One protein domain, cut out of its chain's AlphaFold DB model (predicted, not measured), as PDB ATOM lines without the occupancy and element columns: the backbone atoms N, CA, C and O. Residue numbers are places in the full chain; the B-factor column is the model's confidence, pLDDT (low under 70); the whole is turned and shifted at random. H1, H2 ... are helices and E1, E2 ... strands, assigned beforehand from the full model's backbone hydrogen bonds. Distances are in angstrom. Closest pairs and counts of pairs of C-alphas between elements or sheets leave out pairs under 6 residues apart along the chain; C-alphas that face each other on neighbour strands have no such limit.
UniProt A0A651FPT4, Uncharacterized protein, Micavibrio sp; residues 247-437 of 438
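What this domain is: This is residues 247 to 437 of the 438 residues of an uncharacterized protein of Micavibrio sp (UniProt A0A651FPT4). With little regular structure, the chain winds in stacked turns, a solenoid from E6 to E10, with E1 to E5 and H1 at one end and H2 across the other. The 191 printed residues include ten named strands and two named helices, ordered E1, E2, H1, E3 to E10, H2; the class is mixed, with 57 residues in named elements. The mixed sheet runs E3, E4, E5, E6, E7, E8. The whole is compact, radius of gyration of the C-alphas 16.7 A, spanning 56 by 31 by 25 A.

Where its parts are: E1, residues 251 to 254, begins at C-alpha 251 (207.588, 126.592, 43.825). Then come E2, 259 to 262; H1, 271 to 279; E3, 285 to 288; E4, 291 to 294; E5, 297 to 303, 16.5 A long; E6, 306 to 311, 14.9 A; E7, 331 to 333; E8, 353 to 355; E9, 398 to 400; E10, 420 to 422. H2, 429 to 435, ends at C-alpha 435 (209.744, 128.149, 4.364).

How they stand to each other: E3 to E6 form a meander, each the antiparallel neighbour of the one before; N 303 and O 306 of hairpin E5 and E6 are within hydrogen-bond range, 3.0 A. E6 and E7 are parallel, with N 333 and O 310 at 2.9 A. E9 and E10 are parallel, with N 399 and O 420 at 3.1 A. The closest C-alphas of E2 and H1, Leu 260 and Ala 272, are 5.1 A apart. O i to N i+4 pairs within range are 4 of 5 in H1 and 0 of 3 in H2, where O i to N i+3 gives 1 of 4.

The domain as a whole: The C-alphas farthest apart, Lys 256 and Arg 430, are 55.8 A apart. The printed part has no cut; the four links from E6 to E10 are long. The model's pLDDT is under 70 at residues 377 to 378, 422 to 425 and 427 to 437.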
ATOM      1  N   LEU A 247     211.425 129.526  48.720       98.00
ATOM      2  CA  LEU A 247     210.637 129.804  47.515       98.00
ATOM      3  C   LEU A 247     211.545 129.960  46.288       98.00
ATOM      4  O   LEU A 247     212.490 130.756  46.326       98.00
ATOM      5  N   PHE A 248     211.200 129.255  45.211       97.62
ATOM      6  CA  PHE A 248     211.836 129.270  43.894       97.62
ATOM      7  C   PHE A 248     210.784 129.563  42.814       97.62
ATOM      8  O   PHE A 248     209.998 128.690  42.462       97.62
ATOM      9  N   ASP A 249     210.733 130.788  42.301       95.44
ATOM     10  CA  ASP A 249     209.673 131.327  41.451       95.44
ATOM     11  C   ASP A 249     208.286 131.052  42.061       95.44
ATOM     12  O   ASP A 249     207.917 131.666  43.061       95.44
ATOM     13  N   GLY A 250     207.529 130.116  41.481       95.62
ATOM     14  CA  GLY A 250     206.214 129.681  41.965       95.62
ATOM     15  C   GLY A 250     206.226 128.369  42.755       95.62
ATOM     16  O   GLY A 250     205.168 127.767  42.934       95.62
ATOM     17  N   PHE A 251     207.398 127.894  43.187       97.81
ATOM     18  CA  PHE A 251     207.588 126.592  43.825       97.81
ATOM     19  C   PHE A 251     208.160 126.737  45.239       97.81
ATOM     20  O   PHE A 251     209.274 127.219  45.430       97.81
ATOM     21  N   LEU A 252     207.412 126.286  46.242       98.25
ATOM     22  CA  LEU A 252     207.847 126.200  47.631       98.25
ATOM     23  C   LEU A 252     208.548 124.863  47.879       98.25
ATOM     24  O   LEU A 252     207.933 123.804  47.762       98.25
ATOM     25  N   PHE A 253     209.818 124.906  48.254       98.75
ATOM     26  CA  PHE A 253     210.524 123.773  48.833       98.75
ATOM     27  C   PHE A 253     210.163 123.631  50.310       98.75
ATOM     28  O   PHE A 253     210.405 124.544  51.095       98.75
ATOM     29  N   ASP A 254     209.620 122.470  50.661       98.38
ATOM     30  CA  ASP A 254     209.326 122.052  52.029       98.38
ATOM     31  C   ASP A 254     210.492 121.198  52.540       98.38
ATOM     32  O   ASP A 254     210.763 120.104  52.031       98.38
ATOM     33  N   ASN A 255     211.211 121.698  53.543       98.12
ATOM     34  CA  ASN A 255     212.404 121.049  54.071       98.12
ATOM     35  C   ASN A 255     212.093 119.794  54.893       98.12
ATOM     36  O   ASN A 255     212.961 118.930  55.046       98.12
ATOM     37  N   LYS A 256     210.866 119.660  55.404       98.00
ATOM     38  CA  LYS A 256     210.435 118.477  56.151       98.00
ATOM     39  C   LYS A 256     210.169 117.315  55.204       98.00
ATOM     40  O   LYS A 256     210.631 116.204  55.462       98.00
ATOM     41  N   THR A 257     209.439 117.557  54.117       98.38
ATOM     42  CA  THR A 257     209.138 116.519  53.117       98.38
ATOM     43  C   THR A 257     210.235 116.365  52.072       98.38
ATOM     44  O   THR A 257     210.274 115.342  51.393       98.38
ATOM     45  N   LYS A 258     211.136 117.348  51.957       98.62
ATOM     46  CA  LYS A 258     212.178 117.440  50.924       98.62
ATOM     47  C   LYS A 258     211.579 117.435  49.519       98.62
ATOM     48  O   LYS A 258     212.060 116.726  48.640       98.62
ATOM     49  N   THR A 259     210.499 118.185  49.315       98.69
ATOM     50  CA  THR A 259     209.788 118.246  48.030       98.69
ATOM     51  C   THR A 259     209.456 119.676  47.633       98.69
ATOM     52  O   THR A 259     209.300 120.552  48.481       98.69
ATOM     53  N   LEU A 260     209.322 119.904  46.328       98.69
ATOM     54  CA  LEU A 260     208.748 121.125  45.774       98.69
ATOM     55  C   LEU A 260     207.223 121.022  45.716       98.69
ATOM     56  O   LEU A 260     206.668 120.011  45.287       98.69
ATOM     57  N   LYS A 261     206.543 122.097  46.095       97.31
ATOM     58  CA  LYS A 261     205.098 122.283  45.971       97.31
ATOM     59  C   LYS A 261     204.848 123.528  45.142       97.31
ATOM     60  O   LYS A 261     205.454 124.567  45.373       97.31
ATOM     61  N   LYS A 262     203.957 123.429  44.169       95.31
ATOM     62  CA  LYS A 262     203.531 124.585  43.387       95.31
ATOM     63  C   LYS A 262     202.583 125.441  44.226       95.31
ATOM     64  O   LYS A 262     201.701 124.884  44.874       95.31
ATOM     65  N   ILE A 263     202.780 126.756  44.207       95.69
ATOM     66  CA  ILE A 263     201.910 127.709  44.907       95.69
ATOM     67  C   ILE A 263     200.559 127.826  44.200       95.69
ATOM     68  O   ILE A 263     199.529 127.704  44.847       95.69
ATOM     69  N   ASP A 264     200.560 128.015  42.879       93.75
ATOM     70  CA  ASP A 264     199.335 128.111  42.082       93.75
ATOM     71  C   ASP A 264     198.937 126.734  41.517       93.75
ATOM     72  O   ASP A 264     199.534 126.294  40.531       93.75
ATOM     73  N   PRO A 265     197.936 126.033  42.079       89.56
ATOM     74  CA  PRO A 265     197.520 124.725  41.576       89.56
ATOM     75  C   PRO A 265     196.895 124.784  40.173       89.56
ATOM     76  O   PRO A 265     196.855 123.754  39.502       89.56
ATOM     77  N   ALA A 266     196.422 125.952  39.720       89.38
ATOM     78  CA  ALA A 266     195.858 126.133  38.385       89.38
ATOM     79  C   ALA A 266     196.937 126.326  37.306       89.38
ATOM     80  O   ALA A 266     196.641 126.221  36.113       89.38
ATOM     81  N   ASP A 267     198.190 126.594  37.690       89.44
ATOM     82  CA  ASP A 267     199.278 126.730  36.730       89.44
ATOM     83  C   ASP A 267     199.679 125.364  36.150       89.44
ATOM     84  O   ASP A 267     200.040 124.435  36.874       89.44
ATOM     85  N   ASN A 268     199.662 125.243  34.824       90.50
ATOM     86  CA  ASN A 268     200.002 124.023  34.095       90.50
ATOM     87  C   ASN A 268     201.520 123.902  33.846       90.50
ATOM     88  O   ASN A 268     201.972 123.843  32.704       90.50
ATOM     89  N   ASP A 269     202.299 123.915  34.931       95.75
ATOM     90  CA  ASP A 269     203.752 123.691  34.941       95.75
ATOM     91  C   ASP A 269     204.084 122.384  35.685       95.75
ATOM     92  O   ASP A 269     203.676 122.185  36.831       95.75
ATOM     93  N   SER A 270     204.801 121.462  35.054       98.00
ATOM     94  CA  SER A 270     205.121 120.145  35.626       98.00
ATOM     95  C   SER A 270     206.402 120.107  36.467       98.00
ATOM     96  O   SER A 270     206.661 119.091  37.111       98.00
ATOM     97  N   PHE A 271     207.163 121.202  36.568       98.50
ATOM     98  CA  PHE A 271     208.507 121.198  37.155       98.50
ATOM     99  C   PHE A 271     208.579 120.606  38.565       98.50
ATOM    100  O   PHE A 271     209.420 119.750  38.828       98.50
ATOM    101  N   ALA A 272     207.677 120.996  39.473       98.38
ATOM    102  CA  ALA A 272     207.665 120.440  40.829       98.38
ATOM    103  C   ALA A 272     207.424 118.920  40.840       98.38
ATOM    104  O   ALA A 272     208.040 118.207  41.630       98.38
ATOM    105  N   TYR A 273     206.549 118.416  39.964       98.25
ATOM    106  CA  TYR A 273     206.275 116.984  39.845       98.25
ATOM    107  C   TYR A 273     207.497 116.234  39.304       98.25
ATOM    108  O   TYR A 273     207.953 115.272  39.926       98.25
ATOM    109  N   ASP A 274     208.071 116.719  38.202       98.56
ATOM    110  CA  ASP A 274     209.229 116.094  37.561       98.56
ATOM    111  C   ASP A 274     210.463 116.112  38.470       98.56
ATOM    112  O   ASP A 274     211.151 115.099  38.609       98.56
ATOM    113  N   PHE A 275     210.701 117.234  39.158       98.69
ATOM    114  CA  PHE A 275     211.760 117.366  40.154       98.69
ATOM    115  C   PHE A 275     211.567 116.364  41.294       98.69
ATOM    116  O   PHE A 275     212.491 115.629  41.642       98.69
ATOM    117  N   ASN A 276     210.364 116.287  41.870       98.69
ATOM    118  CA  ASN A 276     210.103 115.402  43.004       98.69
ATOM    119  C   ASN A 276     210.243 113.921  42.644       98.69
ATOM    120  O   ASN A 276     210.676 113.143  43.488       98.69
ATOM    121  N   ARG A 277     209.932 113.526  41.406       98.44
ATOM    122  CA  ARG A 277     210.131 112.148  40.939       98.44
ATOM    123  C   ARG A 277     211.604 111.720  40.983       98.44
ATOM    124  O   ARG A 277     211.879 110.548  41.215       98.44
ATOM    125  N   CYS A 278     212.531 112.655  40.773       98.12
ATOM    126  CA  CYS A 278     213.970 112.378  40.740       98.12
ATOM    127  C   CYS A 278     214.676 112.677  42.072       98.12
ATOM    128  O   CYS A 278     215.618 111.978  42.438       98.12
ATOM    129  N   TYR A 279     214.242 113.714  42.789       98.56
ATOM    130  CA  TYR A 279     214.953 114.250  43.956       98.56
ATOM    131  C   TYR A 279     214.101 114.298  45.230       98.56
ATOM    132  O   TYR A 279     214.645 114.418  46.327       98.56
ATOM    133  N   GLY A 280     212.776 114.219  45.106       98.19
ATOM    134  CA  GLY A 280     211.844 114.387  46.216       98.19
ATOM    135  C   GLY A 280     212.072 113.367  47.331       98.19
ATOM    136  O   GLY A 280     212.331 112.193  47.079       98.19
ATOM    137  N   GLY A 281     211.998 113.812  48.584       98.44
ATOM    138  CA  GLY A 281     212.243 112.956  49.750       98.44
ATOM    139  C   GLY A 281     213.725 112.699  50.044       98.44
ATOM    140  O   GLY A 281     214.050 112.118  51.083       98.44
ATOM    141  N   ASN A 282     214.648 113.150  49.186       98.38
ATOM    142  CA  ASN A 282     216.072 112.975  49.424       98.38
ATOM    143  C   ASN A 282     216.539 113.847  50.602       98.38
ATOM    144  O   ASN A 282     216.520 115.077  50.555       98.38
ATOM    145  N   ARG A 283     216.998 113.195  51.675       97.56
ATOM    146  CA  ARG A 283     217.421 113.858  52.919       97.56
ATOM    147  C   ARG A 283     218.660 114.740  52.761       97.56
ATOM    148  O   ARG A 283     218.845 115.632  53.585       97.56
ATOM    149  N   ALA A 284     219.467 114.521  51.724       97.88
ATOM    150  CA  ALA A 284     220.631 115.348  51.419       97.88
ATOM    151  C   ALA A 284     220.264 116.693  50.764       97.88
ATOM    152  O   ALA A 284     221.144 117.538  50.586       97.88
ATOM    153  N   LEU A 285     218.983 116.920  50.437       98.62
ATOM    154  CA  LEU A 285     218.520 118.222  49.968       98.62
ATOM    155  C   LEU A 285     218.583 119.259  51.092       98.62
ATOM    156  O   LEU A 285     217.985 119.066  52.157       98.62
ATOM    157  N   THR A 286     219.286 120.367  50.863       98.19
ATOM    158  CA  THR A 286     219.431 121.453  51.847       98.19
ATOM    159  C   THR A 286     219.388 122.826  51.192       98.19
ATOM    160  O   THR A 286     219.844 123.002  50.065       98.19
ATOM    161  N   VAL A 287     218.855 123.818  51.906       98.31
ATOM    162  CA  VAL A 287     218.840 125.214  51.456       98.31
ATOM    163  C   VAL A 287     220.004 125.969  52.087       98.31
ATOM    164  O   VAL A 287     220.153 125.977  53.309       98.31
ATOM    165  N   LYS A 288     220.821 126.642  51.270       96.38
ATOM    166  CA  LYS A 288     221.892 127.537  51.743       96.38
ATOM    167  C   LYS A 288     221.948 128.782  50.865       96.38
ATOM    168  O   LYS A 288     222.018 128.682  49.644       96.38
ATOM    169  N   GLY A 289     221.907 129.965  51.478       91.38
ATOM    170  CA  GLY A 289     222.005 131.236  50.744       91.38
ATOM    171  C   GLY A 289     220.903 131.461  49.697       91.38
ATOM    172  O   GLY A 289     221.127 132.202  48.751       91.38
ATOM    173  N   GLY A 290     219.738 130.819  49.849       93.31
ATOM    174  CA  GLY A 290     218.638 130.887  48.880       93.31
ATOM    175  C   GLY A 290     218.735 129.892  47.719       93.31
ATOM    176  O   GLY A 290     217.843 129.894  46.884       93.31
ATOM    177  N   ASN A 291     219.760 129.034  47.686       98.25
ATOM    178  CA  ASN A 291     219.920 127.961  46.700       98.25
ATOM    179  C   ASN A 291     219.534 126.602  47.298       98.25
ATOM    180  O   ASN A 291     219.715 126.390  48.501       98.25
ATOM    181  N   LEU A 292     219.071 125.675  46.457       98.75
ATOM    182  CA  LEU A 292     218.829 124.277  46.823       98.75
ATOM    183  C   LEU A 292     220.016 123.409  46.403       98.75
ATOM    184  O   LEU A 292     220.361 123.354  45.221       98.75
ATOM    185  N   TYR A 293     220.594 122.707  47.370       98.75
ATOM    186  CA  TYR A 293     221.724 121.804  47.188       98.75
ATOM    187  C   TYR A 293     221.293 120.352  47.307       98.75
ATOM    188  O   TYR A 293     220.430 120.048  48.128       98.75
ATOM    189  N   LEU A 294     221.967 119.462  46.582       98.31
ATOM    190  CA  LEU A 294     222.018 118.031  46.861       98.31
ATOM    191  C   LEU A 294     223.471 117.659  47.167       98.31
ATOM    192  O   LEU A 294     224.301 117.602  46.266       98.31
ATOM    193  N   GLY A 295     223.789 117.446  48.446       95.62
ATOM    194  CA  GLY A 295     225.190 117.378  48.866       95.62
ATOM    195  C   GLY A 295     225.885 118.725  48.634       95.62
ATOM    196  O   GLY A 295     225.460 119.732  49.207       95.62
ATOM    197  N   ASP A 296     226.914 118.735  47.786       94.94
ATOM    198  CA  ASP A 296     227.677 119.939  47.427       94.94
ATOM    199  C   ASP A 296     227.223 120.579  46.103       94.94
ATOM    200  O   ASP A 296     227.566 121.729  45.822       94.94
ATOM    201  N   ASP A 297     226.391 119.883  45.322       97.50
ATOM    202  CA  ASP A 297     225.902 120.372  44.037       97.50
ATOM    203  C   ASP A 297     224.708 121.311  44.213       97.50
ATOM    204  O   ASP A 297     223.732 120.986  44.891       97.50
ATOM    205  N   ILE A 298     224.745 122.466  43.545       98.56
ATOM    206  CA  ILE A 298     223.612 123.395  43.475       98.56
ATOM    207  C   ILE A 298     222.633 122.890  42.414       98.56
ATOM    208  O   ILE A 298     222.840 123.129  41.225       98.56
ATOM    209  N   LEU A 299     221.544 122.240  42.831       98.62
ATOM    210  CA  LEU A 299     220.490 121.824  41.901       98.62
ATOM    211  C   LEU A 299     219.678 123.020  41.401       98.62
ATOM    212  O   LEU A 299     219.399 123.119  40.207       98.62
ATOM    213  N   ILE A 300     219.307 123.928  42.313       98.81
ATOM    214  CA  ILE A 300     218.561 125.153  42.000       98.81
ATOM    215  C   ILE A 300     219.346 126.349  42.526       98.81
ATOM    216  O   ILE A 300     219.382 126.609  43.731       98.81
ATOM    217  N   GLY A 301     219.972 127.080  41.607       98.69
ATOM    218  CA  GLY A 301     220.574 128.375  41.887       98.69
ATOM    219  C   GLY A 301     219.536 129.470  41.687       98.69
ATOM    220  O   GLY A 301     218.963 129.577  40.600       98.69
ATOM    221  N   ALA A 302     219.288 130.277  42.713       98.06
ATOM    222  CA  ALA A 302     218.263 131.306  42.689       98.06
ATOM    223  C   ALA A 302     218.741 132.632  43.280       98.06
ATOM    224  O   ALA A 302     219.576 132.692  44.179       98.06
ATOM    225  N   GLU A 303     218.165 133.718  42.776       95.69
ATOM    226  CA  GLU A 303     218.426 135.069  43.254       95.69
ATOM    227  C   GLU A 303     217.099 135.789  43.492       95.69
ATOM    228  O   GLU A 303     216.304 135.970  42.565       95.69
ATOM    229  N   GLN A 304     216.873 136.219  44.739       93.12
ATOM    230  CA  GLN A 304     215.609 136.828  45.179       93.12
ATOM    231  C   GLN A 304     214.407 135.936  44.838       93.12
ATOM    232  O   GLN A 304     213.455 136.373  44.196       93.12
ATOM    233  N   SER A 305     214.522 134.654  45.189       96.00
ATOM    234  CA  SER A 305     213.600 133.575  44.824       96.00
ATOM    235  C   SER A 305     213.496 133.232  43.341       96.00
ATOM    236  O   SER A 305     212.884 132.224  43.043       96.00
ATOM    237  N   ARG A 306     214.103 133.949  42.395       97.06
ATOM    238  CA  ARG A 306     213.971 133.612  40.964       97.06
ATOM    239  C   ARG A 306     214.983 132.558  40.543       97.06
ATOM    240  O   ARG A 306     216.169 132.733  40.831       97.06
ATOM    241  N   ILE A 307     214.563 131.518  39.825       98.31
ATOM    242  CA  ILE A 307     215.478 130.470  39.362       98.31
ATOM    243  C   ILE A 307     216.411 131.053  38.289       98.31
ATOM    244  O   ILE A 307     215.972 131.554  37.254       98.31
ATOM    245  N   LYS A 308     217.722 130.997  38.542       98.44
ATOM    246  CA  LYS A 308     218.784 131.485  37.649       98.44
ATOM    247  C   LYS A 308     219.494 130.350  36.930       98.44
ATOM    248  O   LYS A 308     219.793 130.487  35.742       98.44
ATOM    249  N   THR A 309     219.769 129.259  37.634       98.81
ATOM    250  CA  THR A 309     220.498 128.108  37.098       98.81
ATOM    251  C   THR A 309     219.905 126.809  37.615       98.81
ATOM    252  O   THR A 309     219.540 126.720  38.788       98.81
ATOM    253  N   LEU A 310     219.867 125.797  36.756       98.81
ATOM    254  CA  LEU A 310     219.442 124.448  37.107       98.81
ATOM    255  C   LEU A 310     220.517 123.441  36.701       98.81
ATOM    256  O   LEU A 310     220.948 123.438  35.549       98.81
ATOM    257  N   TYR A 311     220.918 122.588  37.641       98.69
ATOM    258  CA  TYR A 311     221.733 121.402  37.386       98.69
ATOM    259  C   TYR A 311     220.947 120.184  37.860       98.69
ATOM    260  O   TYR A 311     220.750 119.991  39.054       98.69
ATOM    261  N   LEU A 312     220.428 119.401  36.918       98.56
ATOM    262  CA  LEU A 312     219.475 118.326  37.183       98.56
ATOM    263  C   LEU A 312     219.962 117.013  36.539       98.56
ATOM    264  O   LEU A 312     219.348 116.526  35.588       98.56
ATOM    265  N   PRO A 313     221.046 116.402  37.059       98.00
ATOM    266  CA  PRO A 313     221.714 115.263  36.427       98.00
ATOM    267  C   PRO A 313     220.876 113.982  36.339       98.00
ATOM    268  O   PRO A 313     221.138 113.156  35.472       98.00
ATOM    269  N   ALA A 314     219.866 113.815  37.196       98.31
ATOM    270  CA  ALA A 314     218.980 112.648  37.216       98.31
ATOM    271  C   ALA A 314     217.610 112.901  36.556       98.31
ATOM    272  O   ALA A 314     216.754 112.015  36.549       98.31
ATOM    273  N   LEU A 315     217.359 114.111  36.040       98.62
ATOM    274  CA  LEU A 315     216.078 114.443  35.422       98.62
ATOM    275  C   LEU A 315     215.992 113.808  34.033       98.62
ATOM    276  O   LEU A 315     216.746 114.183  33.144       98.62
ATOM    277  N   THR A 316     215.056 112.878  33.844       98.19
ATOM    278  CA  THR A 316     214.866 112.164  32.568       98.19
ATOM    279  C   THR A 316     213.720 112.705  31.723       98.19
ATOM    280  O   THR A 316     213.684 112.504  30.511       98.19
ATOM    281  N   THR A 317     212.767 113.402  32.339       98.50
ATOM    282  CA  THR A 317     211.576 113.919  31.659       98.50
ATOM    283  C   THR A 317     211.236 115.293  32.193       98.50
ATOM    284  O   THR A 317     211.248 115.496  33.405       98.50
ATOM    285  N   MET A 318     210.898 116.191  31.276       98.69
ATOM    286  CA  MET A 318     210.163 117.418  31.534       98.69
ATOM    287  C   MET A 318     208.766 117.239  30.936       98.69
ATOM    288  O   MET A 318     208.634 117.023  29.732       98.69
ATOM    289  N   GLY A 319     207.730 117.239  31.771       98.50
ATOM    290  CA  GLY A 319     206.341 117.100  31.347       98.50
ATOM    291  C   GLY A 319     205.802 118.366  30.678       98.50
ATOM    292  O   GLY A 319     206.499 119.367  30.538       98.50
ATOM    293  N   HIS A 320     204.525 118.357  30.290       98.25
ATOM    294  CA  HIS A 320     203.887 119.526  29.677       98.25
ATOM    295  C   HIS A 320     204.102 120.802  30.521       98.25
ATOM    296  O   HIS A 320     203.910 120.798  31.740       98.25
ATOM    297  N   GLY A 321     204.510 121.890  29.867       97.44
ATOM    298  CA  GLY A 321     204.686 123.219  30.451       97.44
ATOM    299  C   GLY A 321     205.805 123.347  31.486       97.44
ATOM    300  O   GLY A 321     205.844 124.357  32.182       97.44
ATOM    301  N   CYS A 322     206.694 122.358  31.621       98.44
ATOM    302  CA  CYS A 322     207.778 122.384  32.603       98.44
ATOM    303  C   CYS A 322     208.655 123.637  32.430       98.44
ATOM    304  O   CYS A 322     209.233 123.857  31.355       98.44
ATOM    305  N   LEU A 323     208.754 124.453  33.486       97.88
ATOM    306  CA  LEU A 323     209.501 125.720  33.504       97.88
ATOM    307  C   LEU A 323     209.035 126.729  32.440       97.88
ATOM    308  O   LEU A 323     209.824 127.534  31.927       97.88
ATOM    309  N   ARG A 324     207.743 126.713  32.102       95.81
ATOM    310  CA  ARG A 324     207.149 127.704  31.203       95.81
ATOM    311  C   ARG A 324     207.176 129.082  31.871       95.81
ATOM    312  O   ARG A 324     206.715 129.255  32.997       95.81
ATOM    313  N   ASN A 325     207.636 130.102  31.149       94.25
ATOM    314  CA  ASN A 325     207.873 131.455  31.664       94.25
ATOM    315  C   ASN A 325     208.954 131.542  32.759       94.25
ATOM    316  O   ASN A 325     208.887 132.437  33.608       94.25
ATOM    317  N   ALA A 326     209.967 130.669  32.761       96.12
ATOM    318  CA  ALA A 326     211.137 130.819  33.632       96.12
ATOM    319  C   ALA A 326     212.036 131.985  33.155       96.12
ATOM    320  O   ALA A 326     213.145 131.804  32.657       96.12
ATOM    321  N   ARG A 327     211.538 133.223  33.283       94.75
ATOM    322  CA  ARG A 327     212.116 134.434  32.664       94.75
ATOM    323  C   ARG A 327     213.509 134.800  33.167       94.75
ATOM    324  O   ARG A 327     214.216 135.537  32.487       94.75
ATOM    325  N   ALA A 328     213.882 134.336  34.358       97.44
ATOM    326  CA  ALA A 328     215.184 134.602  34.962       97.44
ATOM    327  C   ALA A 328     216.210 133.481  34.722       97.44
ATOM    328  O   ALA A 328     217.397 133.710  34.988       97.44
ATOM    329  N   LEU A 329     215.778 132.320  34.214       98.50
ATOM    330  CA  LEU A 329     216.622 131.150  33.989       98.50
ATOM    331  C   LEU A 329     217.641 131.455  32.892       98.50
ATOM    332  O   LEU A 329     217.280 131.843  31.789       98.50
ATOM    333  N   THR A 330     218.919 131.277  33.210       98.31
ATOM    334  CA  THR A 330     220.047 131.563  32.307       98.31
ATOM    335  C   THR A 330     220.769 130.314  31.835       98.31
ATOM    336  O   THR A 330     221.360 130.329  30.750       98.31
ATOM    337  N   ARG A 331     220.707 129.238  32.627       98.00
ATOM    338  CA  ARG A 331     221.365 127.963  32.355       98.00
ATOM    339  C   ARG A 331     220.528 126.798  32.869       98.00
ATOM    340  O   ARG A 331     220.125 126.819  34.031       98.00
ATOM    341  N   LEU A 332     220.340 125.784  32.032       98.00
ATOM    342  CA  LEU A 332     219.803 124.488  32.437       98.00
ATOM    343  C   LEU A 332     220.694 123.367  31.906       98.00
ATOM    344  O   LEU A 332     220.888 123.249  30.698       98.00
ATOM    345  N   ASP A 333     221.187 122.544  32.823       97.94
ATOM    346  CA  ASP A 333     222.013 121.379  32.538       97.94
ATOM    347  C   ASP A 333     221.282 120.126  33.034       97.94
ATOM    348  O   ASP A 333     221.112 119.932  34.239       97.94
ATOM    349  N   ALA A 334     220.837 119.278  32.111       97.56
ATOM    350  CA  ALA A 334     220.088 118.061  32.402       97.56
ATOM    351  C   ALA A 334     220.609 116.900  31.529       97.56
ATOM    352  O   ALA A 334     219.955 116.498  30.567       97.56
ATOM    353  N   PRO A 335     221.802 116.352  31.832       97.12
ATOM    354  CA  PRO A 335     222.482 115.378  30.974       97.12
ATOM    355  C   PRO A 335     221.708 114.079  30.721       97.12
ATOM    356  O   PRO A 335     221.924 113.449  29.689       97.12
ATOM    357  N   ALA A 336     220.808 113.685  31.626       98.00
ATOM    358  CA  ALA A 336     219.968 112.495  31.485       98.00
ATOM    359  C   ALA A 336     218.581 112.773  30.873       98.00
ATOM    360  O   ALA A 336     217.781 111.844  30.752       98.00
ATOM    361  N   LEU A 337     218.270 114.024  30.512       98.50
ATOM    362  CA  LEU A 337     216.958 114.406  29.994       98.50
ATOM    363  C   LEU A 337     216.746 113.792  28.613       98.50
ATOM    364  O   LEU A 337     217.448 114.150  27.676       98.50
ATOM    365  N   THR A 338     215.759 112.905  28.481       98.38
ATOM    366  CA  THR A 338     215.427 112.254  27.206       98.38
ATOM    367  C   THR A 338     214.214 112.878  26.532       98.38
ATOM    368  O   THR A 338     214.132 112.890  25.307       98.38
ATOM    369  N   THR A 339     213.271 113.410  27.313       98.56
ATOM    370  CA  THR A 339     211.969 113.842  26.791       98.56
ATOM    371  C   THR A 339     211.547 115.187  27.363       98.56
ATOM    372  O   THR A 339     211.505 115.356  28.581       98.56
ATOM    373  N   MET A 340     211.152 116.101  26.479       98.69
ATOM    374  CA  MET A 340     210.417 117.321  26.807       98.69
ATOM    375  C   MET A 340     209.010 117.239  26.207       98.69
ATOM    376  O   MET A 340     208.874 117.031  25.002       98.69
ATOM    377  N   GLY A 341     207.974 117.382  27.032       98.62
ATOM    378  CA  GLY A 341     206.592 117.548  26.578       98.62
ATOM    379  C   GLY A 341     206.322 118.959  26.052       98.62
ATOM    380  O   GLY A 341     207.203 119.818  26.081       98.62
ATOM    381  N   ASP A 342     205.097 119.218  25.602       98.69
ATOM    382  CA  ASP A 342     204.764 120.498  24.969       98.69
ATOM    383  C   ASP A 342     204.994 121.696  25.906       98.69
ATOM    384  O   ASP A 342     204.838 121.601  27.125       98.69
ATOM    385  N   TYR A 343     205.343 122.848  25.336       98.44
ATOM    386  CA  TYR A 343     205.596 124.125  26.011       98.44
ATOM    387  C   TYR A 343     206.744 124.126  27.040       98.44
ATOM    388  O   TYR A 343     206.901 125.111  27.769       98.44
ATOM    389  N   CYS A 344     207.571 123.076  27.111       98.62
ATOM    390  CA  CYS A 344     208.744 123.066  27.988       98.62
ATOM    391  C   CYS A 344     209.708 124.205  27.641       98.62
ATOM    392  O   CYS A 344     210.081 124.390  26.479       98.62
ATOM    393  N   LEU A 345     210.148 124.955  28.655       98.25
ATOM    394  CA  LEU A 345     211.038 126.114  28.486       98.25
ATOM    395  C   LEU A 345     210.511 127.169  27.490       98.25
ATOM    396  O   LEU A 345     211.284 127.969  26.963       98.25
ATOM    397  N   SER A 346     209.202 127.192  27.231       97.81
ATOM    398  CA  SER A 346     208.559 128.258  26.464       97.81
ATOM    399  C   SER A 346     208.607 129.572  27.256       97.81
ATOM    400  O   SER A 346     208.451 129.574  28.481       97.81
ATOM    401  N   ASP A 347     208.851 130.682  26.562       97.25
ATOM    402  CA  ASP A 347     208.998 132.028  27.119       97.25
ATOM    403  C   ASP A 347     210.137 132.131  28.159       97.25
ATOM    404  O   ASP A 347     209.973 132.676  29.256       97.25
ATOM    405  N   THR A 348     211.324 131.627  27.796       97.44
ATOM    406  CA  THR A 348     212.569 131.692  28.591       97.44
ATOM    407  C   THR A 348     213.594 132.676  27.993       97.44
ATOM    408  O   THR A 348     214.688 132.290  27.578       97.44
ATOM    409  N   PRO A 349     213.295 133.991  27.948       96.94
ATOM    410  CA  PRO A 349     214.079 134.968  27.189       96.94
ATOM    411  C   PRO A 349     215.519 135.158  27.685       96.94
ATOM    412  O   PRO A 349     216.344 135.651  26.923       96.94
ATOM    413  N   ALA A 350     215.831 134.789  28.932       98.00
ATOM    414  CA  ALA A 350     217.170 134.910  29.512       98.00
ATOM    415  C   ALA A 350     218.034 133.643  29.365       98.00
ATOM    416  O   ALA A 350     219.200 133.669  29.765       98.00
ATOM    417  N   LEU A 351     217.490 132.545  28.827       98.06
ATOM    418  CA  LEU A 351     218.188 131.264  28.740       98.06
ATOM    419  C   LEU A 351     219.311 131.355  27.707       98.06
ATOM    420  O   LEU A 351     219.055 131.449  26.515       98.06
ATOM    421  N   THR A 352     220.560 131.320  28.170       96.44
ATOM    422  CA  THR A 352     221.755 131.420  27.310       96.44
ATOM    423  C   THR A 352     222.388 130.066  27.013       96.44
ATOM    424  O   THR A 352     223.032 129.908  25.975       96.44
ATOM    425  N   ARG A 353     222.206 129.094  27.917       93.75
ATOM    426  CA  ARG A 353     222.747 127.735  27.817       93.75
ATOM    427  C   ARG A 353     221.681 126.714  28.196       93.75
ATOM    428  O   ARG A 353     221.149 126.761  29.302       93.75
ATOM    429  N   PHE A 354     221.431 125.768  27.303       95.75
ATOM    430  CA  PHE A 354     220.645 124.573  27.575       95.75
ATOM    431  C   PHE A 354     221.454 123.359  27.118       95.75
ATOM    432  O   PHE A 354     221.923 123.339  25.983       95.75
ATOM    433  N   ASP A 355     221.677 122.408  28.023       94.44
ATOM    434  CA  ASP A 355     222.550 121.251  27.820       94.44
ATOM    435  C   ASP A 355     221.815 119.963  28.213       94.44
ATOM    436  O   ASP A 355     221.525 119.730  29.391       94.44
ATOM    437  N   ALA A 356     221.462 119.166  27.204       95.62
ATOM    438  CA  ALA A 356     220.704 117.923  27.331       95.62
ATOM    439  C   ALA A 356     221.113 116.921  26.225       95.62
ATOM    440  O   ALA A 356     220.336 116.650  25.309       95.62
ATOM    441  N   PRO A 357     222.335 116.359  26.275       95.44
ATOM    442  CA  PRO A 357     222.882 115.496  25.225       95.44
ATOM    443  C   PRO A 357     222.083 114.211  24.977       95.44
ATOM    444  O   PRO A 357     222.134 113.659  23.878       95.44
ATOM    445  N   ALA A 358     221.340 113.732  25.980       96.81
ATOM    446  CA  ALA A 358     220.487 112.551  25.875       96.81
ATOM    447  C   ALA A 358     219.082 112.842  25.314       96.81
ATOM    448  O   ALA A 358     218.283 111.913  25.195       96.81
ATOM    449  N   LEU A 359     218.763 114.100  24.981       97.94
ATOM    450  CA  LEU A 359     217.423 114.503  24.558       97.94
ATOM    451  C   LEU A 359     217.070 113.852  23.222       97.94
ATOM    452  O   LEU A 359     217.723 114.112  22.217       97.94
ATOM    453  N   THR A 360     216.023 113.026  23.208       97.81
ATOM    454  CA  THR A 360     215.551 112.309  22.014       97.81
ATOM    455  C   THR A 360     214.299 112.923  21.406       97.81
ATOM    456  O   THR A 360     214.126 112.845  20.183       97.81
ATOM    457  N   THR A 361     213.466 113.565  22.232       98.19
ATOM    458  CA  THR A 361     212.156 114.096  21.836       98.19
ATOM    459  C   THR A 361     211.869 115.454  22.471       98.19
ATOM    460  O   THR A 361     211.961 115.612  23.690       98.19
ATOM    461  N   MET A 362     211.425 116.396  21.638       98.19
ATOM    462  CA  MET A 362     210.790 117.651  22.042       98.19
ATOM    463  C   MET A 362     209.354 117.700  21.512       98.19
ATOM    464  O   MET A 362     209.148 117.531  20.310       98.19
ATOM    465  N   GLY A 363     208.384 117.933  22.394       98.38
ATOM    466  CA  GLY A 363     206.997 118.240  22.039       98.38
ATOM    467  C   GLY A 363     206.841 119.641  21.448       98.38
ATOM    468  O   GLY A 363     207.824 120.356  21.242       98.38
ATOM    469  N   ASP A 364     205.607 120.056  21.194       98.25
ATOM    470  CA  ASP A 364     205.321 121.324  20.522       98.25
ATOM    471  C   ASP A 364     205.722 122.531  21.391       98.25
ATOM    472  O   ASP A 364     205.692 122.481  22.619       98.25
ATOM    473  N   TRP A 365     206.082 123.657  20.773       98.06
ATOM    474  CA  TRP A 365     206.394 124.938  21.431       98.06
ATOM    475  C   TRP A 365     207.558 124.899  22.440       98.06
ATOM    476  O   TRP A 365     207.729 125.832  23.233       98.06
ATOM    477  N   CYS A 366     208.391 123.856  22.421       98.31
ATOM    478  CA  CYS A 366     209.570 123.786  23.278       98.31
ATOM    479  C   CYS A 366     210.600 124.857  22.893       98.31
ATOM    480  O   CYS A 366     210.906 125.049  21.715       98.31
ATOM    481  N   LEU A 367     211.167 125.552  23.887       97.75
ATOM    482  CA  LEU A 367     212.100 126.676  23.667       97.75
ATOM    483  C   LEU A 367     211.525 127.780  22.749       97.75
ATOM    484  O   LEU A 367     212.269 128.510  22.090       97.75
ATOM    485  N   TYR A 368     210.197 127.912  22.691       97.25
ATOM    486  CA  TYR A 368     209.531 129.043  22.049       97.25
ATOM    487  C   TYR A 368     209.925 130.348  22.758       97.25
ATOM    488  O   TYR A 368     209.905 130.402  23.987       97.25
ATOM    489  N   ASN A 369     210.278 131.399  22.010       97.06
ATOM    490  CA  ASN A 369     210.770 132.676  22.552       97.06
ATOM    491  C   ASN A 369     212.032 132.554  23.444       97.06
ATOM    492  O   ASN A 369     212.220 133.336  24.381       97.06
ATOM    493  N   ALA A 370     212.935 131.608  23.162       96.12
ATOM    494  CA  ALA A 370     214.241 131.509  23.828       96.12
ATOM    495  C   ALA A 370     215.226 132.580  23.302       96.12
ATOM    496  O   ALA A 370     216.196 132.285  22.605       96.12
ATOM    497  N   ASN A 371     214.945 133.858  23.584       96.38
ATOM    498  CA  ASN A 371     215.560 134.974  22.856       96.38
ATOM    499  C   ASN A 371     217.081 135.105  23.023       96.38
ATOM    500  O   ASN A 371     217.744 135.538  22.082       96.38
ATOM    501  N   ALA A 372     217.622 134.738  24.186       97.44
ATOM    502  CA  ALA A 372     219.055 134.796  24.476       97.44
ATOM    503  C   ALA A 372     219.807 133.484  24.188       97.44
ATOM    504  O   ALA A 372     221.018 133.420  24.424       97.44
ATOM    505  N   LEU A 373     219.128 132.440  23.698       96.69
ATOM    506  CA  LEU A 373     219.760 131.144  23.469       96.69
ATOM    507  C   LEU A 373     220.682 131.248  22.257       96.69
ATOM    508  O   LEU A 373     220.226 131.395  21.128       96.69
ATOM    509  N   THR A 374     221.991 131.185  22.499       91.56
ATOM    510  CA  THR A 374     222.999 131.387  21.443       91.56
ATOM    511  C   THR A 374     223.344 130.111  20.692       91.56
ATOM    512  O   THR A 374     223.715 130.158  19.516       91.56
ATOM    513  N   ARG A 375     223.221 128.969  21.372       85.88
ATOM    514  CA  ARG A 375     223.549 127.650  20.845       85.88
ATOM    515  C   ARG A 375     222.728 126.568  21.530       85.88
ATOM    516  O   ARG A 375     222.512 126.628  22.741       85.88
ATOM    517  N   LEU A 376     222.355 125.565  20.750       83.50
ATOM    518  CA  LEU A 376     221.960 124.249  21.235       83.50
ATOM    519  C   LEU A 376     222.947 123.249  20.631       83.50
ATOM    520  O   LEU A 376     222.641 122.512  19.691       83.50
ATOM    521  N   ASP A 377     224.186 123.362  21.096       66.06
ATOM    522  CA  ASP A 377     225.266 122.492  20.665       66.06
ATOM    523  C   ASP A 377     225.096 121.162  21.390       66.06
ATOM    524  O   ASP A 377     224.873 121.146  22.597       66.06
ATOM    525  N   ASP A 378     225.188 120.069  20.637       66.56
ATOM    526  CA  ASP A 378     225.164 118.706  21.160       66.56
ATOM    527  C   ASP A 378     223.771 118.206  21.572       66.56
ATOM    528  O   ASP A 378     223.588 117.652  22.653       66.56
ATOM    529  N   ALA A 379     222.815 118.254  20.637       85.00
ATOM    530  CA  ALA A 379     221.618 117.404  20.668       85.00
ATOM    531  C   ALA A 379     221.794 116.145  19.773       85.00
ATOM    532  O   ALA A 379     221.014 115.942  18.836       85.00
ATOM    533  N   PRO A 380     222.826 115.290  19.982       90.62
ATOM    534  CA  PRO A 380     223.162 114.200  19.065       90.62
ATOM    535  C   PRO A 380     222.100 113.101  19.025       90.62
ATOM    536  O   PRO A 380     222.013 112.391  18.028       90.62
ATOM    537  N   ALA A 381     221.313 112.960  20.095       94.44
ATOM    538  CA  ALA A 381     220.280 111.943  20.230       94.44
ATOM    539  C   ALA A 381     218.890 112.425  19.782       94.44
ATOM    540  O   ALA A 381     217.961 111.620  19.740       94.44
ATOM    541  N   LEU A 382     218.731 113.711  19.442       95.44
ATOM    542  CA  LEU A 382     217.428 114.300  19.148       95.44
ATOM    543  C   LEU A 382     216.901 113.772  17.818       95.44
ATOM    544  O   LEU A 382     217.467 114.048  16.765       95.44
ATOM    545  N   THR A 383     215.802 113.023  17.875       94.81
ATOM    546  CA  THR A 383     215.183 112.368  16.713       94.81
ATOM    547  C   THR A 383     213.891 113.039  16.268       94.81
ATOM    548  O   THR A 383     213.577 113.001  15.074       94.81
ATOM    549  N   THR A 384     213.175 113.676  17.202       95.19
ATOM    550  CA  THR A 384     211.854 114.279  16.981       95.19
ATOM    551  C   THR A 384     211.749 115.656  17.633       95.19
ATOM    552  O   THR A 384     212.042 115.812  18.818       95.19
ATOM    553  N   MET A 385     211.265 116.630  16.863       95.19
ATOM    554  CA  MET A 385     210.829 117.947  17.332       95.19
ATOM    555  C   MET A 385     209.399 118.218  16.863       95.19
ATOM    556  O   MET A 385     209.120 118.085  15.669       95.19
ATOM    557  N   GLY A 386     208.525 118.614  17.787       96.06
ATOM    558  CA  GLY A 386     207.165 119.075  17.514       96.06
ATOM    559  C   GLY A 386     207.114 120.450  16.844       96.06
ATOM    560  O   GLY A 386     208.144 121.037  16.506       96.06
ATOM    561  N   ASP A 387     205.910 120.973  16.645       95.50
ATOM    562  CA  ASP A 387     205.670 122.253  15.976       95.50
ATOM    563  C   ASP A 387     206.221 123.435  16.796       95.50
ATOM    564  O   ASP A 387     206.253 123.414  18.024       95.50
ATOM    565  N   PHE A 388     206.657 124.502  16.123       95.81
ATOM    566  CA  PHE A 388     207.113 125.769  16.720       95.81
ATOM    567  C   PHE A 388     208.264 125.670  17.743       95.81
ATOM    568  O   PHE A 388     208.519 126.628  18.482       95.81
ATOM    569  N   CYS A 389     209.017 124.567  17.765       96.00
ATOM    570  CA  CYS A 389     210.223 124.467  18.584       96.00
ATOM    571  C   CYS A 389     211.290 125.477  18.133       96.00
ATOM    572  O   CYS A 389     211.515 125.664  16.934       96.00
ATOM    573  N   LEU A 390     211.981 126.118  19.084       95.12
ATOM    574  CA  LEU A 390     212.990 127.157  18.796       95.12
ATOM    575  C   LEU A 390     212.457 128.302  17.905       95.12
ATOM    576  O   LEU A 390     213.219 128.974  17.205       95.12
ATOM    577  N   TYR A 391     211.143 128.527  17.890       94.31
ATOM    578  CA  TYR A 391     210.554 129.683  17.227       94.31
ATOM    579  C   TYR A 391     210.939 130.964  17.974       94.31
ATOM    580  O   TYR A 391     210.884 131.017  19.204       94.31
ATOM    581  N   ASN A 392     211.275 132.015  17.224       94.75
ATOM    582  CA  ASN A 392     211.720 133.304  17.754       94.75
ATOM    583  C   ASN A 392     212.927 133.172  18.701       94.75
ATOM    584  O   ASN A 392     212.934 133.686  19.822       94.75
ATOM    585  N   ALA A 393     213.966 132.489  18.214       95.44
ATOM    586  CA  ALA A 393     215.282 132.387  18.839       95.44
ATOM    587  C   ALA A 393     216.314 133.259  18.084       95.44
ATOM    588  O   ALA A 393     217.196 132.733  17.403       95.44
ATOM    589  N   PRO A 394     216.219 134.603  18.147       95.25
ATOM    590  CA  PRO A 394     217.024 135.502  17.322       95.25
ATOM    591  C   PRO A 394     218.527 135.466  17.593       95.25
ATOM    592  O   PRO A 394     219.285 135.816  16.694       95.25
ATOM    593  N   ALA A 395     218.963 135.048  18.784       96.56
ATOM    594  CA  ALA A 395     220.380 134.911  19.117       96.56
ATOM    595  C   ALA A 395     220.981 133.555  18.707       96.56
ATOM    596  O   ALA A 395     222.194 133.379  18.829       96.56
ATOM    597  N   LEU A 396     220.167 132.597  18.243       95.00
ATOM    598  CA  LEU A 396     220.615 131.235  17.968       95.00
ATOM    599  C   LEU A 396     221.517 131.220  16.736       95.00
ATOM    600  O   LEU A 396     221.055 131.431  15.621       95.00
ATOM    601  N   THR A 397     222.804 130.955  16.943       92.31
ATOM    602  CA  THR A 397     223.817 130.942  15.875       92.31
ATOM    603  C   THR A 397     224.097 129.547  15.334       92.31
ATOM    604  O   THR A 397     224.410 129.395  14.148       92.31
ATOM    605  N   ARG A 398     223.953 128.529  16.189       89.25
ATOM    606  CA  ARG A 398     224.232 127.125  15.887       89.25
ATOM    607  C   ARG A 398     223.198 126.208  16.536       89.25
ATOM    608  O   ARG A 398     222.852 126.369  17.707       89.25
ATOM    609  N   PHE A 399     222.745 125.229  15.763       90.06
ATOM    610  CA  PHE A 399     221.927 124.117  16.230       90.06
ATOM    611  C   PHE A 399     222.347 122.856  15.477       90.06
ATOM    612  O   PHE A 399     222.188 122.779  14.263       90.06
ATOM    613  N   ASP A 400     222.899 121.869  16.179       87.44
ATOM    614  CA  ASP A 400     223.325 120.612  15.565       87.44
ATOM    615  C   ASP A 400     222.525 119.442  16.157       87.44
ATOM    616  O   ASP A 400     222.691 119.091  17.324       87.44
ATOM    617  N   ALA A 401     221.683 118.823  15.323       89.00
ATOM    618  CA  ALA A 401     220.876 117.649  15.665       89.00
ATOM    619  C   ALA A 401     221.012 116.571  14.569       89.00
ATOM    620  O   ALA A 401     220.118 116.401  13.737       89.00
ATOM    621  N   PRO A 402     222.154 115.858  14.508       88.38
ATOM    622  CA  PRO A 402     222.468 114.936  13.411       88.38
ATOM    623  C   PRO A 402     221.494 113.753  13.287       88.38
ATOM    624  O   PRO A 402     221.302 113.245  12.184       88.38
ATOM    625  N   ALA A 403     220.865 113.328  14.387       90.50
ATOM    626  CA  ALA A 403     219.896 112.233  14.403       90.50
ATOM    627  C   ALA A 403     218.445 112.672  14.120       90.50
ATOM    628  O   ALA A 403     217.545 111.832  14.140       90.50
ATOM    629  N   LEU A 404     218.189 113.961  13.857       91.25
ATOM    630  CA  LEU A 404     216.827 114.476  13.718       91.25
ATOM    631  C   LEU A 404     216.168 113.916  12.446       91.25
ATOM    632  O   LEU A 404     216.649 114.098  11.329       91.25
ATOM    633  N   THR A 405     215.044 113.222  12.614       90.69
ATOM    634  CA  THR A 405     214.288 112.582  11.517       90.69
ATOM    635  C   THR A 405     212.942 113.254  11.256       90.69
ATOM    636  O   THR A 405     212.459 113.263  10.115       90.69
ATOM    637  N   THR A 406     212.370 113.866  12.299       90.44
ATOM    638  CA  THR A 406     211.062 114.528  12.286       90.44
ATOM    639  C   THR A 406     211.175 115.912  12.910       90.44
ATOM    640  O   THR A 406     211.677 116.054  14.022       90.44
ATOM    641  N   MET A 407     210.686 116.926  12.196       90.38
ATOM    642  CA  MET A 407     210.620 118.311  12.660       90.38
ATOM    643  C   MET A 407     209.272 118.909  12.263       90.38
ATOM    644  O   MET A 407     208.903 118.842  11.086       90.38
ATOM    645  N   GLY A 408     208.557 119.449  13.246       90.69
ATOM    646  CA  GLY A 408     207.261 120.092  13.076       90.69
ATOM    647  C   GLY A 408     207.323 121.431  12.338       90.69
ATOM    648  O   GLY A 408     208.393 121.991  12.069       90.69
ATOM    649  N   ASP A 409     206.149 121.955  12.006       89.12
ATOM    650  CA  ASP A 409     205.986 123.208  11.281       89.12
ATOM    651  C   ASP A 409     206.407 124.416  12.138       89.12
ATOM    652  O   ASP A 409     206.218 124.468  13.349       89.12
ATOM    653  N   GLY A 410     207.001 125.431  11.502       89.00
ATOM    654  CA  GLY A 410     207.373 126.687  12.168       89.00
ATOM    655  C   GLY A 410     208.632 126.634  13.042       89.00
ATOM    656  O   GLY A 410     209.037 127.684  13.546       89.00
ATOM    657  N   CYS A 411     209.281 125.474  13.188       90.94
ATOM    658  CA  CYS A 411     210.548 125.368  13.911       90.94
ATOM    659  C   CYS A 411     211.614 126.309  13.338       90.94
ATOM    660  O   CYS A 411     211.707 126.473  12.120       90.94
ATOM    661  N   LEU A 412     212.418 126.923  14.213       90.06
ATOM    662  CA  LEU A 412     213.487 127.879  13.863       90.06
ATOM    663  C   LEU A 412     213.017 129.101  13.038       90.06
ATOM    664  O   LEU A 412     213.836 129.874  12.534       90.06
ATOM    665  N   ARG A 413     211.703 129.326  12.885       89.25
ATOM    666  CA  ARG A 413     211.194 130.568  12.291       89.25
ATOM    667  C   ARG A 413     211.575 131.728  13.210       89.25
ATOM    668  O   ARG A 413     211.456 131.621  14.425       89.25
ATOM    669  N   TYR A 414     212.014 132.842  12.623       91.06
ATOM    670  CA  TYR A 414     212.565 133.988  13.360       91.06
ATOM    671  C   TYR A 414     213.844 133.662  14.161       91.06
ATOM    672  O   TYR A 414     214.056 134.211  15.241       91.06
ATOM    673  N   ALA A 415     214.727 132.820  13.606       91.62
ATOM    674  CA  ALA A 415     216.112 132.637  14.058       91.62
ATOM    675  C   ALA A 415     217.130 133.221  13.044       91.62
ATOM    676  O   ALA A 415     217.899 132.475  12.437       91.62
ATOM    677  N   PRO A 416     217.139 134.549  12.795       90.75
ATOM    678  CA  PRO A 416     217.965 135.179  11.758       90.75
ATOM    679  C   PRO A 416     219.483 135.031  11.945       90.75
ATOM    680  O   PRO A 416     220.216 135.199  10.975       90.75
ATOM    681  N   ALA A 417     219.968 134.743  13.157       92.88
ATOM    682  CA  ALA A 417     221.397 134.558  13.420       92.88
ATOM    683  C   ALA A 417     221.907 133.139  13.105       92.88
ATOM    684  O   ALA A 417     223.113 132.898  13.204       92.88
ATOM    685  N   LEU A 418     221.025 132.200  12.738       90.62
ATOM    686  CA  LEU A 418     221.383 130.798  12.552       90.62
ATOM    687  C   LEU A 418     222.242 130.635  11.293       90.62
ATOM    688  O   LEU A 418     221.753 130.709  10.169       90.62
ATOM    689  N   THR A 419     223.536 130.386  11.493       87.00
ATOM    690  CA  THR A 419     224.517 130.206  10.408       87.00
ATOM    691  C   THR A 419     224.887 128.745  10.195       87.00
ATOM    692  O   THR A 419     225.361 128.373   9.120       87.00
ATOM    693  N   ARG A 420     224.656 127.895  11.203       82.44
ATOM    694  CA  ARG A 420     224.950 126.465  11.146       82.44
ATOM    695  C   ARG A 420     223.777 125.639  11.655       82.44
ATOM    696  O   ARG A 420     223.413 125.712  12.826       82.44
ATOM    697  N   PHE A 421     223.274 124.799  10.758       80.81
ATOM    698  CA  PHE A 421     222.338 123.725  11.052       80.81
ATOM    699  C   PHE A 421     222.870 122.431  10.425       80.81
ATOM    700  O   PHE A 421     222.821 122.272   9.201       80.81
ATOM    701  N   ALA A 422     223.462 121.538  11.230       69.88
ATOM    702  CA  ALA A 422     223.975 120.265  10.717       69.88
ATOM    703  C   ALA A 422     222.827 119.420  10.142       69.88
ATOM    704  O   ALA A 422     221.881 119.080  10.845       69.88
ATOM    705  N   ARG A 423     222.932 119.115   8.843       61.69
ATOM    706  CA  ARG A 423     221.868 118.590   7.976       61.69
ATOM    707  C   ARG A 423     221.312 117.247   8.486       61.69
ATOM    708  O   ARG A 423     221.970 116.225   8.279       61.69
ATOM    709  N   PRO A 424     220.105 117.212   9.072       65.19
ATOM    710  CA  PRO A 424     219.521 115.966   9.540       65.19
ATOM    711  C   PRO A 424     218.919 115.159   8.388       65.19
ATOM    712  O   PRO A 424     218.547 115.717   7.349       65.19
ATOM    713  N   ALA A 425     218.759 113.850   8.577       66.75
ATOM    714  CA  ALA A 425     218.060 112.967   7.644       66.75
ATOM    715  C   ALA A 425     216.526 113.162   7.722       66.75
ATOM    716  O   ALA A 425     215.778 112.237   8.035       66.75
ATOM    717  N   LEU A 426     216.044 114.384   7.456       70.06
ATOM    718  CA  LEU A 426     214.625 114.731   7.573       70.06
ATOM    719  C   LEU A 426     213.786 114.033   6.490       70.06
ATOM    720  O   LEU A 426     213.991 114.238   5.287       70.06
ATOM    721  N   SER A 427     212.767 113.288   6.924       65.06
ATOM    722  CA  SER A 427     211.866 112.508   6.058       65.06
ATOM    723  C   SER A 427     210.981 113.357   5.121       65.06
ATOM    724  O   SER A 427     210.497 112.858   4.106       65.06
ATOM    725  N   LYS A 428     210.797 114.660   5.403       61.59
ATOM    726  CA  LYS A 428     209.990 115.613   4.603       61.59
ATOM    727  C   LYS A 428     210.792 116.872   4.226       61.59
ATOM    728  O   LYS A 428     210.473 117.994   4.604       61.59
ATOM    729  N   THR A 429     211.863 116.690   3.461       50.84
ATOM    730  CA  THR A 429     212.976 117.654   3.330       50.84
ATOM    731  C   THR A 429     212.711 118.892   2.447       50.84
ATOM    732  O   THR A 429     213.362 119.915   2.634       50.84
ATOM    733  N   ARG A 430     211.790 118.867   1.466       51.44
ATOM    734  CA  ARG A 430     211.744 119.920   0.413       51.44
ATOM    735  C   ARG A 430     210.870 121.149   0.686       51.44
ATOM    736  O   ARG A 430     211.142 122.205   0.117       51.44
ATOM    737  N   ARG A 431     209.810 121.035   1.492       52.72
ATOM    738  CA  ARG A 431     208.867 122.149   1.750       52.72
ATOM    739  C   ARG A 431     209.227 122.953   3.000       52.72
ATOM    740  O   ARG A 431     208.956 124.148   3.033       52.72
ATOM    741  N   LEU A 432     209.845 122.297   3.982       53.94
ATOM    742  CA  LEU A 432     210.178 122.879   5.281       53.94
ATOM    743  C   LEU A 432     211.350 123.867   5.175       53.94
ATOM    744  O   LEU A 432     211.188 125.032   5.517       53.94
ATOM    745  N   LEU A 433     212.475 123.451   4.575       57.78
ATOM    746  CA  LEU A 433     213.676 124.293   4.427       57.78
ATOM    747  C   LEU A 433     213.393 125.592   3.643       57.78
ATOM    748  O   LEU A 433     213.725 126.679   4.108       57.78
ATOM    749  N   LYS A 434     212.628 125.506   2.540       53.78
ATOM    750  CA  LYS A 434     212.199 126.678   1.748       53.78
ATOM    751  C   LYS A 434     211.356 127.692   2.530       53.78
ATOM    752  O   LYS A 434     211.386 128.874   2.206       53.78
ATOM    753  N   ARG A 435     210.564 127.255   3.518       53.34
ATOM    754  CA  ARG A 435     209.744 128.149   4.364       53.34
ATOM    755  C   ARG A 435     210.553 128.813   5.478       53.34
ATOM    756  O   ARG A 435     210.095 129.799   6.046       53.34
ATOM    757  N   MET A 436     211.737 128.281   5.769       54.78
ATOM    758  CA  MET A 436     212.649 128.765   6.803       54.78
ATOM    759  C   MET A 436     213.683 129.763   6.260       54.78
ATOM    760  O   MET A 436     214.482 130.276   7.032       54.78
ATOM    761  N   GLY A 437     213.651 130.070   4.955       51.94
ATOM    762  CA  GLY A 437     214.584 131.007   4.322       51.94
ATOM    763  C   GLY A 437     215.973 130.425   4.033       51.94
ATOM    764  O   GLY A 437     216.886 131.204   3.775       51.94
TER     765      GLY A 437